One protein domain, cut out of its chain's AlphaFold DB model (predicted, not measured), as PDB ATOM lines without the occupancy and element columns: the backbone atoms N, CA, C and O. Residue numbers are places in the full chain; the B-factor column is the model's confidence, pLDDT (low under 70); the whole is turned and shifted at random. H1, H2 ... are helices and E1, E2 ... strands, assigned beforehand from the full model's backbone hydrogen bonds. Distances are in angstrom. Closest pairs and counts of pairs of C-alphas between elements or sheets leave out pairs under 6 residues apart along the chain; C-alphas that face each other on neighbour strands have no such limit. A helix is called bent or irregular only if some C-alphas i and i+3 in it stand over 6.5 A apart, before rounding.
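What this domain is: This is residues 17 to 132 of the 172 residues of a protein of Saccharomonospora viridis (UniProt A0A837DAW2). A twisted sheet of three strands, E2, E1 and E5, has H3 over it, with H1 and H2 farther out and the pair E3 and E4 as a second, small sheet. At the far end the loop of residues 83 to 101 reaches away from the body. The printed part has 116 residues, with H1 H2 E1 E2 H3 E3 H4 E4 E5 along it, class mixed; the larger sheet, order E2, E1, E5, is mixed. It is only just compact, close to loose, radius of gyration of the C-alphas 16.0 A, spanning 51 by 34 by 21 A.

Where its parts are: Find C-alpha 42 at (210.430, 214.662, 312.435); there E1, residues 42 to 50, begins its 23.1 A. Look next for E2, residues 56 to 62, 19.3 A, and E5, residues 126 to 131, ending at (204.471, 223.613, 300.376). The helices are H1, 17 to 24, H2, 27 to 39, 18.0 A, H3, 63 to 72, and H4, 78 to 82; E3 is 74 to 76, E4 102 to 104. H3 is irregular: C-alphas 64 and 67 are 7.7 A apart.

How they stand to each other: E1 and E2 form an antiparallel hairpin, N 47 to O 59 at 3.0 A; E5 is parallel to E1, N 46 to O 128 at 2.8 A. H3 is on this sheet, height 8.7 A; H2 and H4 only graze it. H1 touches H3, closest C-alphas Asn 24 and Ala 70, 5.6 A. E3 and E4 are antiparallel, N 74 to O 104 at 2.8 A. O i to N i+4 pairs are within hydrogen-bond range throughout H1 and H2, 4 of 6 in H3, 0 of 1 in H4, where 2 of 2 O i to N i+3 pairs are.

The domain as a whole: The printed part has no cut. H4 to E4 and E4 to E5 are long links. Residues 115 to 132 have pLDDT under 70.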
ATOM      1  N   LEU A  17     187.931 228.504 300.200       83.19
ATOM      2  CA  LEU A  17     188.753 228.424 301.400       83.19
ATOM      3  C   LEU A  17     188.160 227.438 302.406       83.19
ATOM      4  O   LEU A  17     188.905 226.685 303.026       83.19
ATOM      5  N   ASP A  18     186.839 227.451 302.565       87.12
ATOM      6  CA  ASP A  18     186.143 226.545 303.474       87.12
ATOM      7  C   ASP A  18     186.277 225.104 302.973       87.12
ATOM      8  O   ASP A  18     186.679 224.237 303.738       87.12
ATOM      9  N   GLU A  19     186.145 224.877 301.662       88.31
ATOM     10  CA  GLU A  19     186.459 223.580 301.035       88.31
ATOM     11  C   GLU A  19     187.887 223.104 301.343       88.31
ATOM     12  O   GLU A  19     188.133 221.924 301.580       88.31
ATOM     13  N   HIS A  20     188.869 224.011 301.323       86.62
ATOM     14  CA  HIS A  20     190.249 223.659 301.643       86.62
ATOM     15  C   HIS A  20     190.440 223.350 303.135       86.62
ATOM     16  O   HIS A  20     191.144 222.401 303.469       86.62
ATOM     17  N   ARG A  21     189.778 224.091 304.032       86.88
ATOM     18  CA  ARG A  21     189.784 223.796 305.473       86.88
ATOM     19  C   ARG A  21     189.168 222.441 305.779       86.88
ATOM     20  O   ARG A  21     189.727 221.706 306.584       86.88
ATOM     21  N   ASP A  22     188.063 222.114 305.122       88.56
ATOM     22  CA  ASP A  22     187.361 220.854 305.343       88.56
ATOM     23  C   ASP A  22     188.166 219.667 304.806       88.56
ATOM     24  O   ASP A  22     188.264 218.644 305.479       88.56
ATOM     25  N   ARG A  23     188.856 219.831 303.668       88.25
ATOM     26  CA  ARG A  23     189.842 218.843 303.194       88.25
ATOM     27  C   ARG A  23     190.993 218.658 304.180       88.25
ATOM     28  O   ARG A  23     191.342 217.530 304.501       88.25
ATOM     29  N   ASN A  24     191.541 219.747 304.718       87.25
ATOM     30  CA  ASN A  24     192.597 219.672 305.729       87.25
ATOM     31  C   ASN A  24     192.121 219.073 307.064       87.25
ATOM     32  O   ASN A  24     192.950 218.632 307.859       87.25
ATOM     33  N   ALA A  25     190.814 219.090 307.333       87.88
ATOM     34  CA  ALA A  25     190.213 218.501 308.524       87.88
ATOM     35  C   ALA A  25     189.978 216.984 308.398       87.88
ATOM     36  O   ALA A  25     189.525 216.365 309.366       87.88
ATOM     37  N   ASP A  26     190.294 216.374 307.250       91.06
ATOM     38  CA  ASP A  26     190.231 214.926 307.089       91.06
ATOM     39  C   ASP A  26     191.234 214.218 308.015       91.06
ATOM     40  O   ASP A  26     192.457 214.350 307.898       91.06
ATOM     41  N   ARG A  27     190.691 213.421 308.941       90.69
ATOM     42  CA  ARG A  27     191.477 212.673 309.925       90.69
ATOM     43  C   ARG A  27     192.360 211.622 309.274       90.69
ATOM     44  O   ARG A  27     193.483 211.449 309.730       90.69
ATOM     45  N   ALA A  28     191.889 210.953 308.220       91.31
ATOM     46  CA  ALA A  28     192.665 209.894 307.581       91.31
ATOM     47  C   ALA A  28     193.976 210.451 307.005       91.31
ATOM     48  O   ALA A  28     195.051 209.899 307.247       91.31
ATOM     49  N   THR A  29     193.896 211.596 306.323       88.62
ATOM     50  CA  THR A  29     195.065 212.310 305.792       88.62
ATOM     51  C   THR A  29     196.004 212.792 306.904       88.62
ATOM     52  O   THR A  29     197.219 212.590 306.831       88.62
ATOM     53  N   LEU A  30     195.463 213.387 307.973       90.44
ATOM     54  CA  LEU A  30     196.266 213.858 309.108       90.44
ATOM     55  C   LEU A  30     196.989 212.719 309.838       90.44
ATOM     56  O   LEU A  30     198.163 212.865 310.188       90.44
ATOM     57  N   ASP A  31     196.313 211.592 310.051       92.31
ATOM     58  CA  ASP A  31     196.880 210.421 310.717       92.31
ATOM     59  C   ASP A  31     197.967 209.763 309.857       92.31
ATOM     60  O   ASP A  31     199.010 209.374 310.387       92.31
ATOM     61  N   ALA A  32     197.789 209.720 308.532       90.56
ATOM     62  CA  ALA A  32     198.809 209.236 307.603       90.56
ATOM     63  C   ALA A  32     200.086 210.096 307.651       90.56
ATOM     64  O   ALA A  32     201.190 209.565 307.787       90.56
ATOM     65  N   ILE A  33     199.953 211.426 307.621       88.81
ATOM     66  CA  ILE A  33     201.101 212.343 307.739       88.81
ATOM     67  C   ILE A  33     201.755 212.214 309.119       88.81
ATOM     68  O   ILE A  33     202.980 212.233 309.242       88.81
ATOM     69  N   ARG A  34     200.958 212.043 310.177       90.38
ATOM     70  CA  ARG A  34     201.476 211.835 311.532       90.38
ATOM     71  C   ARG A  34     202.255 210.527 311.658       90.38
ATOM     72  O   ARG A  34     203.275 210.508 312.345       90.38
ATOM     73  N   ALA A  35     201.810 209.461 310.997       89.69
ATOM     74  CA  ALA A  35     202.548 208.205 310.931       89.69
ATOM     75  C   ALA A  35     203.914 208.407 310.260       89.69
ATOM     76  O   ALA A  35     204.923 208.026 310.849       89.69
ATOM     77  N   GLN A  36     203.964 209.112 309.123       84.75
ATOM     78  CA  GLN A  36     205.225 209.447 308.446       84.75
ATOM     79  C   GLN A  36     206.157 210.298 309.323       84.75
ATOM     80  O   GLN A  36     207.359 210.053 309.387       84.75
ATOM     81  N   ILE A  37     205.617 211.289 310.040       85.56
ATOM     82  CA  ILE A  37     206.385 212.120 310.983       85.56
ATOM     83  C   ILE A  37     207.028 211.264 312.076       85.56
ATOM     84  O   ILE A  37     208.198 211.467 312.395       85.56
ATOM     85  N   ASN A  38     206.275 210.318 312.642       86.50
ATOM     86  CA  ASN A  38     206.773 209.436 313.696       86.50
ATOM     87  C   ASN A  38     207.804 208.435 313.162       86.50
ATOM     88  O   ASN A  38     208.805 208.193 313.826       86.50
ATOM     89  N   GLU A  39     207.572 207.881 311.971       84.69
ATOM     90  CA  GLU A  39     208.483 206.945 311.306       84.69
ATOM     91  C   GLU A  39     209.845 207.590 311.014       84.69
ATOM     92  O   GLU A  39     210.886 206.985 311.258       84.69
ATOM     93  N   HIS A  40     209.842 208.845 310.558       77.62
ATOM     94  CA  HIS A  40     211.055 209.587 310.210       77.62
ATOM     95  C   HIS A  40     211.627 210.447 311.350       77.62
ATOM     96  O   HIS A  40     212.605 211.158 311.134       77.62
ATOM     97  N   GLY A  41     211.030 210.423 312.547       80.31
ATOM     98  CA  GLY A  41     211.517 211.187 313.703       80.31
ATOM     99  C   GLY A  41     211.499 212.710 313.507       80.31
ATOM    100  O   GLY A  41     212.415 213.409 313.939       80.31
ATOM    101  N   VAL A  42     210.486 213.244 312.823       79.75
ATOM    102  CA  VAL A  42     210.430 214.662 312.435       79.75
ATOM    103  C   VAL A  42     209.991 215.534 313.608       79.75
ATOM    104  O   VAL A  42     208.864 215.435 314.095       79.75
ATOM    105  N   GLU A  43     210.847 216.468 314.017       82.44
ATOM    106  CA  GLU A  43     210.534 217.402 315.104       82.44
ATOM    107  C   GLU A  43     209.926 218.713 314.583       82.44
ATOM    108  O   GLU A  43     209.062 219.308 315.235       82.44
ATOM    109  N   PHE A  44     210.326 219.150 313.384       84.25
ATOM    110  CA  PHE A  44     209.947 220.449 312.826       84.25
ATOM    111  C   PHE A  44     209.389 220.357 311.405       84.25
ATOM    112  O   PHE A  44     209.898 219.640 310.545       84.25
ATOM    113  N   ILE A  45     208.369 221.174 311.145       86.56
ATOM    114  CA  ILE A  45     207.701 221.310 309.851       86.56
ATOM    115  C   ILE A  45     207.923 222.722 309.310       86.56
ATOM    116  O   ILE A  45     207.739 223.716 310.019       86.56
ATOM    117  N   TYR A  46     208.285 222.798 308.034       88.31
ATOM    118  CA  TYR A  46     208.423 224.025 307.265       88.31
ATOM    119  C   TYR A  46     207.140 224.309 306.524       88.31
ATOM    120  O   TYR A  46     206.806 223.605 305.577       88.31
ATOM    121  N   TYR A  47     206.474 225.387 306.903       89.75
ATOM    122  CA  TYR A  47     205.376 225.937 306.127       89.75
ATOM    123  C   TYR A  47     205.955 226.938 305.144       89.75
ATOM    124  O   TYR A  47     206.292 228.058 305.532       89.75
ATOM    125  N   GLN A  48     206.138 226.497 303.899       88.56
ATOM    126  CA  GLN A  48     206.771 227.294 302.852       88.56
ATOM    127  C   GLN A  48     205.733 228.046 302.025       88.56
ATOM    128  O   GLN A  48     204.688 227.496 301.669       88.56
ATOM    129  N   ILE A  49     206.058 229.293 301.698       87.81
ATOM    130  CA  ILE A  49     205.251 230.201 300.888       87.81
ATOM    131  C   ILE A  49     206.177 230.908 299.899       87.81
ATOM    132  O   ILE A  49     207.330 231.202 300.215       87.81
ATOM    133  N   VAL A  50     205.672 231.182 298.699       90.12
ATOM    134  CA  VAL A  50     206.388 231.963 297.685       90.12
ATOM    135  C   VAL A  50     205.954 233.423 297.782       90.12
ATOM    136  O   VAL A  50     204.758 233.720 297.765       90.12
ATOM    137  N   THR A  51     206.917 234.329 297.909       90.62
ATOM    138  CA  THR A  51     206.690 235.776 297.953       90.62
ATOM    139  C   THR A  51     206.449 236.337 296.552       90.62
ATOM    140  O   THR A  51     206.690 235.673 295.544       90.62
ATOM    141  N   VAL A  52     205.973 237.581 296.458       89.31
ATOM    142  CA  VAL A  52     205.675 238.250 295.172       89.31
ATOM    143  C   VAL A  52     206.916 238.366 294.276       89.31
ATOM    144  O   VAL A  52     206.811 238.353 293.055       89.31
ATOM    145  N   THR A  53     208.101 238.445 294.875       88.00
ATOM    146  CA  THR A  53     209.400 238.495 294.187       88.00
ATOM    147  C   THR A  53     209.904 237.112 293.756       88.00
ATOM    148  O   THR A  53     210.959 237.016 293.131       88.00
ATOM    149  N   GLY A  54     209.180 236.038 294.093       89.25
ATOM    150  CA  GLY A  54     209.548 234.658 293.785       89.25
ATOM    151  C   GLY A  54     210.491 234.007 294.799       89.25
ATOM    152  O   GLY A  54     210.990 232.913 294.537       89.25
ATOM    153  N   ARG A  55     210.755 234.633 295.956       89.38
ATOM    154  CA  ARG A  55     211.557 234.002 297.015       89.38
ATOM    155  C   ARG A  55     210.711 233.031 297.827       89.38
ATOM    156  O   ARG A  55     209.524 233.251 298.052       89.38
ATOM    157  N   VAL A  56     211.334 231.956 298.297       87.56
ATOM    158  CA  VAL A  56     210.692 231.027 299.228       87.56
ATOM    159  C   VAL A  56     210.979 231.497 300.644       87.56
ATOM    160  O   VAL A  56     212.131 231.555 301.067       87.56
ATOM    161  N   VAL A  57     209.918 231.822 301.374       88.94
ATOM    162  CA  VAL A  57     209.971 232.106 302.808       88.94
ATOM    163  C   VAL A  57     209.270 230.987 303.556       88.94
ATOM    164  O   VAL A  57     208.321 230.381 303.055       88.94
ATOM    165  N   ALA A  58     209.739 230.692 304.764       86.56
ATOM    166  CA  ALA A  58     209.188 229.603 305.549       86.56
ATOM    167  C   ALA A  58     209.008 229.991 307.008       86.56
ATOM    168  O   ALA A  58     209.826 230.705 307.590       86.56
ATOM    169  N   LYS A  59     207.957 229.445 307.617       87.88
ATOM    170  CA  LYS A  59     207.797 229.434 309.067       87.88
ATOM    171  C   LYS A  59     208.014 228.022 309.579       87.88
ATOM    172  O   LYS A  59     207.334 227.087 309.161       87.88
ATOM    173  N   VAL A  60     208.965 227.887 310.494       88.31
ATOM    174  CA  VAL A  60     209.269 226.617 311.149       88.31
ATOM    175  C   VAL A  60     208.365 226.474 312.366       88.31
ATOM    176  O   VAL A  60     208.293 227.378 313.200       88.31
ATOM    177  N   VAL A  61     207.656 225.353 312.462       88.00
ATOM    178  CA  VAL A  61     206.794 225.047 313.607       88.00
ATOM    179  C   VAL A  61     207.034 223.606 314.060       88.00
ATOM    180  O   VAL A  61     207.181 222.731 313.207       88.00
ATOM    181  N   PRO A  62     207.038 223.322 315.375       89.25
ATOM    182  CA  PRO A  62     207.110 221.953 315.876       89.25
ATOM    183  C   PRO A  62     205.992 221.058 315.324       89.25
ATOM    184  O   PRO A  62     204.831 221.478 315.250       89.25
ATOM    185  N   ALA A  63     206.322 219.803 315.021       87.50
ATOM    186  CA  ALA A  63     205.425 218.822 314.410       87.50
ATOM    187  C   ALA A  63     204.167 218.544 315.251       87.50
ATOM    188  O   ALA A  63     203.082 218.347 314.707       87.50
ATOM    189  N   ARG A  64     204.261 218.668 316.584       88.75
ATOM    190  CA  ARG A  64     203.114 218.552 317.510       88.75
ATOM    191  C   ARG A  64     201.963 219.528 317.224       88.75
ATOM    192  O   ARG A  64     200.863 219.334 317.730       88.75
ATOM    193  N   HIS A  65     202.209 220.600 316.470       90.38
ATOM    194  CA  HIS A  65     201.198 221.599 316.117       90.38
ATOM    195  C   HIS A  65     200.594 221.398 314.719       90.38
ATOM    196  O   HIS A  65     199.845 222.271 314.276       90.38
ATOM    197  N   LEU A  66     200.882 220.277 314.042       89.25
ATOM    198  CA  LEU A  66     200.370 219.972 312.702       89.25
ATOM    199  C   LEU A  66     198.847 220.115 312.613       89.25
ATOM    200  O   LEU A  66     198.371 220.942 311.849       89.25
ATOM    201  N   GLU A  67     198.088 219.387 313.434       90.94
ATOM    202  CA  GLU A  67     196.614 219.378 313.388       90.94
ATOM    203  C   GLU A  67     196.021 220.783 313.586       90.94
ATOM    204  O   GLU A  67     195.166 221.241 312.827       90.94
ATOM    205  N   ARG A  68     196.556 221.537 314.557       90.94
ATOM    206  CA  ARG A  68     196.148 222.928 314.798       90.94
ATOM    207  C   ARG A  68     196.380 223.795 313.561       90.94
ATOM    208  O   ARG A  68     195.540 224.630 313.240       90.94
ATOM    209  N   ASN A  69     197.537 223.649 312.923       91.06
ATOM    210  CA  ASN A  69     197.939 224.475 311.787       91.06
ATOM    211  C   ASN A  69     197.276 224.043 310.480       91.06
ATOM    212  O   ASN A  69     197.049 224.899 309.634       91.06
ATOM    213  N   ALA A  70     196.912 222.771 310.330       89.56
ATOM    214  CA  ALA A  70     196.134 222.283 309.198       89.56
ATOM    215  C   ALA A  70     194.755 222.955 309.142       89.56
ATOM    216  O   ALA A  70     194.323 223.392 308.079       89.56
ATOM    217  N   ILE A  71     194.114 223.124 310.305       88.31
ATOM    218  CA  ILE A  71     192.766 223.700 310.415       88.31
ATOM    219  C   ILE A  71     192.802 225.233 310.501       88.31
ATOM    220  O   ILE A  71     192.050 225.928 309.817       88.31
ATOM    221  N   LYS A  72     193.651 225.790 311.376       88.50
ATOM    222  CA  LYS A  72     193.680 227.239 311.653       88.50
ATOM    223  C   LYS A  72     194.650 228.014 310.772       88.50
ATOM    224  O   LYS A  72     194.540 229.232 310.709       88.50
ATOM    225  N   GLY A  73     195.589 227.334 310.124       89.88
ATOM    226  CA  GLY A  73     196.673 227.960 309.385       89.88
ATOM    227  C   GLY A  73     197.793 228.505 310.271       89.88
ATOM    228  O   GLY A  73     197.817 228.376 311.502       89.88
ATOM    229  N   VAL A  74     198.759 229.116 309.599       90.12
ATOM    230  CA  VAL A  74     199.961 229.712 310.164       90.12
ATOM    231  C   VAL A  74     199.947 231.204 309.868       90.12
ATOM    232  O   VAL A  74     199.853 231.614 308.714       90.12
ATOM    233  N   ASN A  75     200.069 232.016 310.916       91.06
ATOM    234  CA  ASN A  75     200.085 233.465 310.765       91.06
ATOM    235  C   ASN A  75     201.491 233.994 310.509       91.06
ATOM    236  O   ASN A  75     202.456 233.555 311.154       91.06
ATOM    237  N   LEU A  76     201.588 234.949 309.592       88.00
ATOM    238  CA  LEU A  76     202.785 235.723 309.305       88.00
ATOM    239  C   LEU A  76     202.397 237.191 309.087       88.00
ATOM    240  O   LEU A  76     201.279 237.514 308.677       88.00
ATOM    241  N   HIS A  77     203.340 238.093 309.341       89.50
ATOM    242  CA  HIS A  77     203.143 239.507 309.063       89.50
ATOM    243  C   HIS A  77     203.078 239.744 307.545       89.50
ATOM    244  O   HIS A  77     203.870 239.177 306.792       89.50
ATOM    245  N   ARG A  78     202.121 240.554 307.072       88.50
ATOM    246  CA  ARG A  78     201.769 240.642 305.639       88.50
ATOM    247  C   ARG A  78     202.920 241.078 304.740       88.50
ATOM    248  O   ARG A  78     203.031 240.581 303.623       88.50
ATOM    249  N   THR A  79     203.812 241.915 305.244       88.88
ATOM    250  CA  THR A  79     205.000 242.381 304.515       88.88
ATOM    251  C   THR A  79     206.023 241.273 304.246       88.88
ATOM    252  O   THR A  79     206.869 241.416 303.365       88.88
ATOM    253  N   ALA A  80     205.929 240.123 304.928       87.62
ATOM    254  CA  ALA A  80     206.742 238.952 304.607       87.62
ATOM    255  C   ALA A  80     206.455 238.423 303.190       87.62
ATOM    256  O   ALA A  80     207.348 237.875 302.557       87.62
ATOM    257  N   MET A  81     205.242 238.638 302.658       87.88
ATOM    258  CA  MET A  81     204.888 238.264 301.278       87.88
ATOM    259  C   MET A  81     205.589 239.112 300.221       87.88
ATOM    260  O   MET A  81     205.580 238.758 299.043       87.88
ATOM    261  N   THR A  82     206.177 240.232 300.620       90.62
ATOM    262  CA  THR A  82     206.848 241.184 299.738       90.62
ATOM    263  C   THR A  82     208.291 241.403 300.171       90.62
ATOM    264  O   THR A  82     208.825 242.476 299.932       90.62
ATOM    265  N   ASP A  83     208.913 240.423 300.834       88.25
ATOM    266  CA  ASP A  83     210.297 240.487 301.330       88.25
ATOM    267  C   ASP A  83     210.615 241.771 302.122       88.25
ATOM    268  O   ASP A  83     211.710 242.327 301.999       88.25
ATOM    269  N   LEU A  84     209.641 242.286 302.885       88.44
ATOM    270  CA  LEU A  84     209.750 243.550 303.628       88.44
ATOM    271  C   LEU A  84     210.133 244.762 302.751       88.44
ATOM    272  O   LEU A  84     210.656 245.757 303.249       88.44
ATOM    273  N   GLN A  85     209.889 244.690 301.442       90.25
ATOM    274  CA  GLN A  85     210.196 245.772 300.514       90.25
ATOM    275  C   GLN A  85     209.251 246.958 300.723       90.25
ATOM    276  O   GLN A  85     208.091 246.797 301.111       90.25
ATOM    277  N   SER A  86     209.760 248.154 300.431       91.94
ATOM    278  CA  SER A  86     209.003 249.406 300.488       91.94
ATOM    279  C   SER A  86     208.716 249.948 299.089       91.94
ATOM    280  O   SER A  86     209.442 249.659 298.138       91.94
ATOM    281  N   ASP A  87     207.661 250.746 298.960       90.38
ATOM    282  CA  ASP A  87     207.411 251.551 297.770       90.38
ATOM    283  C   ASP A  87     208.407 252.728 297.663       90.38
ATOM    284  O   ASP A  87     209.205 252.999 298.563       90.38
ATOM    285  N   ARG A  88     208.342 253.478 296.555       93.19
ATOM    286  CA  ARG A  88     209.182 254.674 296.333       93.19
ATOM    287  C   ARG A  88     208.955 255.807 297.346       93.19
ATOM    288  O   ARG A  88     209.726 256.759 297.368       93.19
ATOM    289  N   HIS A  89     207.868 255.747 298.113       91.62
ATOM    290  CA  HIS A  89     207.509 256.712 299.147       91.62
ATOM    291  C   HIS A  89     207.935 256.235 300.550       91.62
ATOM    292  O   HIS A  89     207.716 256.956 301.519       91.62
ATOM    293  N   GLY A  90     208.566 255.057 300.661       88.94
ATOM    294  CA  GLY A  90     209.034 254.479 301.919       88.94
ATOM    295  C   GLY A  90     207.982 253.675 302.689       88.94
ATOM    296  O   GLY A  90     208.233 253.310 303.835       88.94
ATOM    297  N   ASN A  91     206.818 253.374 302.101       90.38
ATOM    298  CA  ASN A  91     205.790 252.563 302.757       90.38
ATOM    299  C   ASN A  91     206.015 251.073 302.494       90.38
ATOM    300  O   ASN A  91     206.203 250.668 301.348       90.38
ATOM    301  N   LEU A  92     205.912 250.238 303.533       89.94
ATOM    302  CA  LEU A  92     206.020 248.785 303.386       89.94
ATOM    303  C   LEU A  92     204.896 248.221 302.509       89.94
ATOM    304  O   LEU A  92     203.703 248.460 302.740       89.94
ATOM    305  N   LEU A  93     205.282 247.412 301.528       87.62
ATOM    306  CA  LEU A  93     204.349 246.667 300.695       87.62
ATOM    307  C   LEU A  93     203.649 245.603 301.557       87.62
ATOM    308  O   LEU A  93     204.285 244.911 302.339       87.62
ATOM    309  N   GLY A  94     202.321 245.493 301.457       80.38
ATOM    310  CA  GLY A  94     201.524 244.633 302.352       80.38
ATOM    311  C   GLY A  94     200.975 245.340 303.603       80.38
ATOM    312  O   GLY A  94     200.241 244.726 304.380       80.38
ATOM    313  N   GLY A  95     201.233 246.641 303.747       79.50
ATOM    314  CA  GLY A  95     200.794 247.453 304.881       79.50
ATOM    315  C   GLY A  95     201.873 247.520 305.960       79.50
ATOM    316  O   GLY A  95     202.676 246.609 306.081       79.50
ATOM    317  N   GLY A  96     201.929 248.627 306.703       83.81
ATOM    318  CA  GLY A  96     202.975 248.867 307.705       83.81
ATOM    319  C   GLY A  96     202.959 247.888 308.886       83.81
ATOM    320  O   GLY A  96     202.251 246.887 308.881       83.81
ATOM    321  N   GLN A  97     203.699 248.225 309.944       81.19
ATOM    322  CA  GLN A  97     203.779 247.439 311.190       81.19
ATOM    323  C   GLN A  97     202.389 247.094 311.766       81.19
ATOM    324  O   GLN A  97     202.170 245.992 312.259       81.19
ATOM    325  N   GLU A  98     201.427 248.008 311.611       85.06
ATOM    326  CA  GLU A  98     200.044 247.878 312.097       85.06
ATOM    327  C   GLU A  98     199.151 246.977 311.225       85.06
ATOM    328  O   GLU A  98     197.967 246.776 311.510       85.06
ATOM    329  N   ALA A  99     199.665 246.471 310.103       84.31
ATOM    330  CA  ALA A  99     198.882 245.654 309.197       84.31
ATOM    331  C   ALA A  99     198.530 244.309 309.837       84.31
ATOM    332  O   ALA A  99     199.400 243.581 310.318       84.31
ATOM    333  N   ALA A 100     197.248 243.944 309.755       85.81
ATOM    334  CA  ALA A 100     196.794 242.629 310.187       85.81
ATOM    335  C   ALA A 100     197.618 241.518 309.515       85.81
ATOM    336  O   ALA A 100     197.877 241.553 308.306       85.81
ATOM    337  N   GLU A 101     197.993 240.521 310.310       88.19
ATOM    338  CA  GLU A 101     198.670 239.328 309.821       88.19
ATOM    339  C   GLU A 101     197.830 238.629 308.746       88.19
ATOM    340  O   GLU A 101     196.602 238.752 308.690       88.19
ATOM    341  N   PHE A 102     198.504 237.896 307.868       86.81
ATOM    342  CA  PHE A 102     197.831 236.954 306.988       86.81
ATOM    343  C   PHE A 102     197.990 235.546 307.542       86.81
ATOM    344  O   PHE A 102     198.991 235.216 308.181       86.81
ATOM    345  N   THR A 103     196.995 234.715 307.265       89.94
ATOM    346  CA  THR A 103     196.973 233.312 307.661       89.94
ATOM    347  C   THR A 103     197.130 232.457 306.417       89.94
ATOM    348  O   THR A 103     196.290 232.500 305.519       89.94
ATOM    349  N   ALA A 104     198.206 231.682 306.362       88.69
ATOM    350  CA  ALA A 104     198.435 230.695 305.319       88.69
ATOM    351  C   ALA A 104     197.937 229.326 305.785       88.69
ATOM    352  O   ALA A 104     198.288 228.883 306.879       88.69
ATOM    353  N   LEU A 105     197.127 228.655 304.971       91.00
ATOM    354  CA  LEU A 105     196.736 227.269 305.222       91.00
ATOM    355  C   LEU A 105     197.673 226.330 304.464       91.00
ATOM    356  O   LEU A 105     197.910 226.575 303.285       91.00
ATOM    357  N   PRO A 106     198.218 225.296 305.118       89.75
ATOM    358  CA  PRO A 106     199.081 224.333 304.451       89.75
ATOM    359  C   PRO A 106     198.307 223.465 303.469       89.75
ATOM    360  O   PRO A 106     197.146 223.145 303.708       89.75
ATOM    361  N   ASP A 107     198.997 223.006 302.431       88.00
ATOM    362  CA  ASP A 107     198.480 221.981 301.533       88.00
ATOM    363  C   ASP A 107     199.083 220.629 301.926       88.00
ATOM    364  O   ASP A 107     200.285 220.393 301.767       88.00
ATOM    365  N   LEU A 108     198.265 219.767 302.532       87.06
ATOM    366  CA  LEU A 108     198.714 218.496 303.105       87.06
ATOM    367  C   LEU A 108     199.244 217.521 302.044       87.06
ATOM    368  O   LEU A 108     200.180 216.778 302.337       87.06
ATOM    369  N   ASP A 109     198.751 217.605 300.807       86.06
ATOM    370  CA  ASP A 109     199.154 216.727 299.700       86.06
ATOM    371  C   ASP A 109     200.614 216.948 299.265       86.06
ATOM    372  O   ASP A 109     201.230 216.106 298.614       86.06
ATOM    373  N   THR A 110     201.199 218.090 299.632       83.62
ATOM    374  CA  THR A 110     202.573 218.461 299.263       83.62
ATOM    375  C   THR A 110     203.610 218.094 300.319       83.62
ATOM    376  O   THR A 110     204.786 218.460 300.184       83.62
ATOM    377  N   PHE A 111     203.177 217.452 301.403       85.44
ATOM    378  CA  PHE A 111     204.053 217.085 302.497       85.44
ATOM    379  C   PHE A 111     205.157 216.143 302.009       85.44
ATOM    380  O   PHE A 111     204.895 215.114 301.389       85.44
ATOM    381  N   ALA A 112     206.406 216.504 302.295       84.19
ATOM    382  CA  ALA A 112     207.564 215.690 301.967       84.19
ATOM    383  C   ALA A 112     208.652 215.832 303.035       84.19
ATOM    384  O   ALA A 112     208.926 216.925 303.544       84.19
ATOM    385  N   VAL A 113     209.304 214.715 303.345       80.94
ATOM    386  CA  VAL A 113     210.512 214.689 304.176       80.94
ATOM    387  C   VAL A 113     211.685 215.189 303.339       80.94
ATOM    388  O   VAL A 113     211.832 214.806 302.176       80.94
ATOM    389  N   LEU A 114     212.507 216.077 303.899       77.00
ATOM    390  CA  LEU A 114     213.649 216.624 303.170       77.00
ATOM    391  C   LEU A 114     214.778 215.581 303.099       77.00
ATOM    392  O   LEU A 114     215.245 215.130 304.141       77.00
ATOM    393  N   PRO A 115     215.266 215.221 301.897       68.25
ATOM    394  CA  PRO A 115     216.214 214.117 301.736       68.25
ATOM    395  C   PRO A 115     217.635 214.439 302.212       68.25
ATOM    396  O   PRO A 115     218.436 213.526 302.373       68.25
ATOM    397  N   TRP A 116     217.965 215.720 302.417       66.81
ATOM    398  CA  TRP A 116     219.284 216.170 302.883       66.81
ATOM    399  C   TRP A 116     219.355 216.419 304.398       66.81
ATOM    400  O   TRP A 116     220.437 216.679 304.910       66.81
ATOM    401  N   GLU A 117     218.228 216.314 305.107       55.66
ATOM    402  CA  GLU A 117     218.155 216.308 306.577       55.66
ATOM    403  C   GLU A 117     217.379 215.067 307.078       55.66
ATOM    404  O   GLU A 117     216.374 215.206 307.788       55.66
ATOM    405  N   PRO A 118     217.771 213.835 306.685       50.00
ATOM    406  CA  PRO A 118     217.256 212.637 307.328       50.00
ATOM    407  C   PRO A 118     217.893 212.537 308.720       50.00
ATOM    408  O   PRO A 118     219.093 212.769 308.863       50.00
ATOM    409  N   SER A 119     217.108 212.208 309.749       47.53
ATOM    410  CA  SER A 119     217.606 212.033 311.120       47.53
ATOM    411  C   SER A 119     218.847 211.125 311.132       47.53
ATOM    412  O   SER A 119     218.746 209.920 310.896       47.53
ATOM    413  N   MET A 120     220.022 211.682 311.413       31.81
ATOM    414  CA  MET A 120     221.231 210.933 311.744       31.81
ATOM    415  C   MET A 120     221.431 210.903 313.265       31.81
ATOM    416  O   MET A 120     222.230 211.648 313.824       31.81
ATOM    417  N   GLY A 121     220.688 210.024 313.942       29.98
ATOM    418  CA  GLY A 121     220.893 209.698 315.358       29.98
ATOM    419  C   GLY A 121     219.899 210.337 316.340       29.98
ATOM    420  O   GLY A 121     219.163 211.253 315.969       29.98
ATOM    421  N   PRO A 122     219.876 209.841 317.595       41.06
ATOM    422  CA  PRO A 122     218.868 210.169 318.612       41.06
ATOM    423  C   PRO A 122     218.826 211.648 319.032       41.06
ATOM    424  O   PRO A 122     217.845 212.059 319.642       41.06
ATOM    425  N   ASP A 123     219.829 212.441 318.638       41.16
ATOM    426  CA  ASP A 123     219.937 213.876 318.927       41.16
ATOM    427  C   ASP A 123     219.941 214.752 317.652       41.16
ATOM    428  O   ASP A 123     220.318 215.923 317.691       41.16
ATOM    429  N   SER A 124     219.545 214.200 316.497       34.91
ATOM    430  CA  SER A 124     219.468 214.934 315.225       34.91
ATOM    431  C   SER A 124     218.014 215.081 314.765       34.91
ATOM    432  O   SER A 124     217.277 214.105 314.614       34.91
ATOM    433  N   CYS A 125     217.570 216.317 314.566       39.00
ATOM    434  CA  CYS A 125     216.163 216.609 314.323       39.00
ATOM    435  C   CYS A 125     215.848 216.505 312.822       39.00
ATOM    436  O   CYS A 125     216.280 217.363 312.048       39.00
ATOM    437  N   ALA A 126     215.053 215.512 312.407       44.53
ATOM    438  CA  ALA A 126     214.546 215.453 311.037       44.53
ATOM    439  C   ALA A 126     213.539 216.578 310.767       44.53
ATOM    440  O   ALA A 126     212.800 217.042 311.650       44.53
ATOM    441  N   ARG A 127     213.515 217.023 309.510       47.78
ATOM    442  CA  ARG A 127     212.837 218.243 309.082       47.78
ATOM    443  C   ARG A 127     212.010 217.986 307.827       47.78
ATOM    444  O   ARG A 127     212.525 217.490 306.828       47.78
ATOM    445  N   CYS A 128     210.737 218.371 307.854       48.34
ATOM    446  CA  CYS A 128     209.843 218.219 306.703       48.34
ATOM    447  C   CYS A 128     209.475 219.549 306.075       48.34
ATOM    448  O   CYS A 128     209.360 220.565 306.761       48.34
ATOM    449  N   THR A 129     209.203 219.511 304.775       46.59
ATOM    450  CA  THR A 129     208.532 220.587 304.056       46.59
ATOM    451  C   THR A 129     207.055 220.280 303.879       46.59
ATOM    452  O   THR A 129     206.671 219.189 303.474       46.59
ATOM    453  N   ASN A 130     206.231 221.297 304.080       47.12
ATOM    454  CA  ASN A 130     204.919 221.404 303.476       47.12
ATOM    455  C   ASN A 130     204.929 222.655 302.579       47.12
ATOM    456  O   ASN A 130     205.211 223.769 303.042       47.12
ATOM    457  N   ARG A 131     204.678 222.475 301.276       43.53
ATOM    458  CA  ARG A 131     204.471 223.613 300.376       43.53
ATOM    459  C   ARG A 131     203.029 224.065 300.523       43.53
ATOM    460  O   ARG A 131     202.107 223.327 300.226       43.53
ATOM    461  N   THR A 132     202.814 225.330 300.856       45.09
ATOM    462  CA  THR A 132     201.480 225.918 300.711       45.09
ATOM    463  C   THR A 132     201.210 226.146 299.220       45.09
ATOM    464  O   THR A 132     201.397 227.251 298.711       45.09
TER     465      THR A 132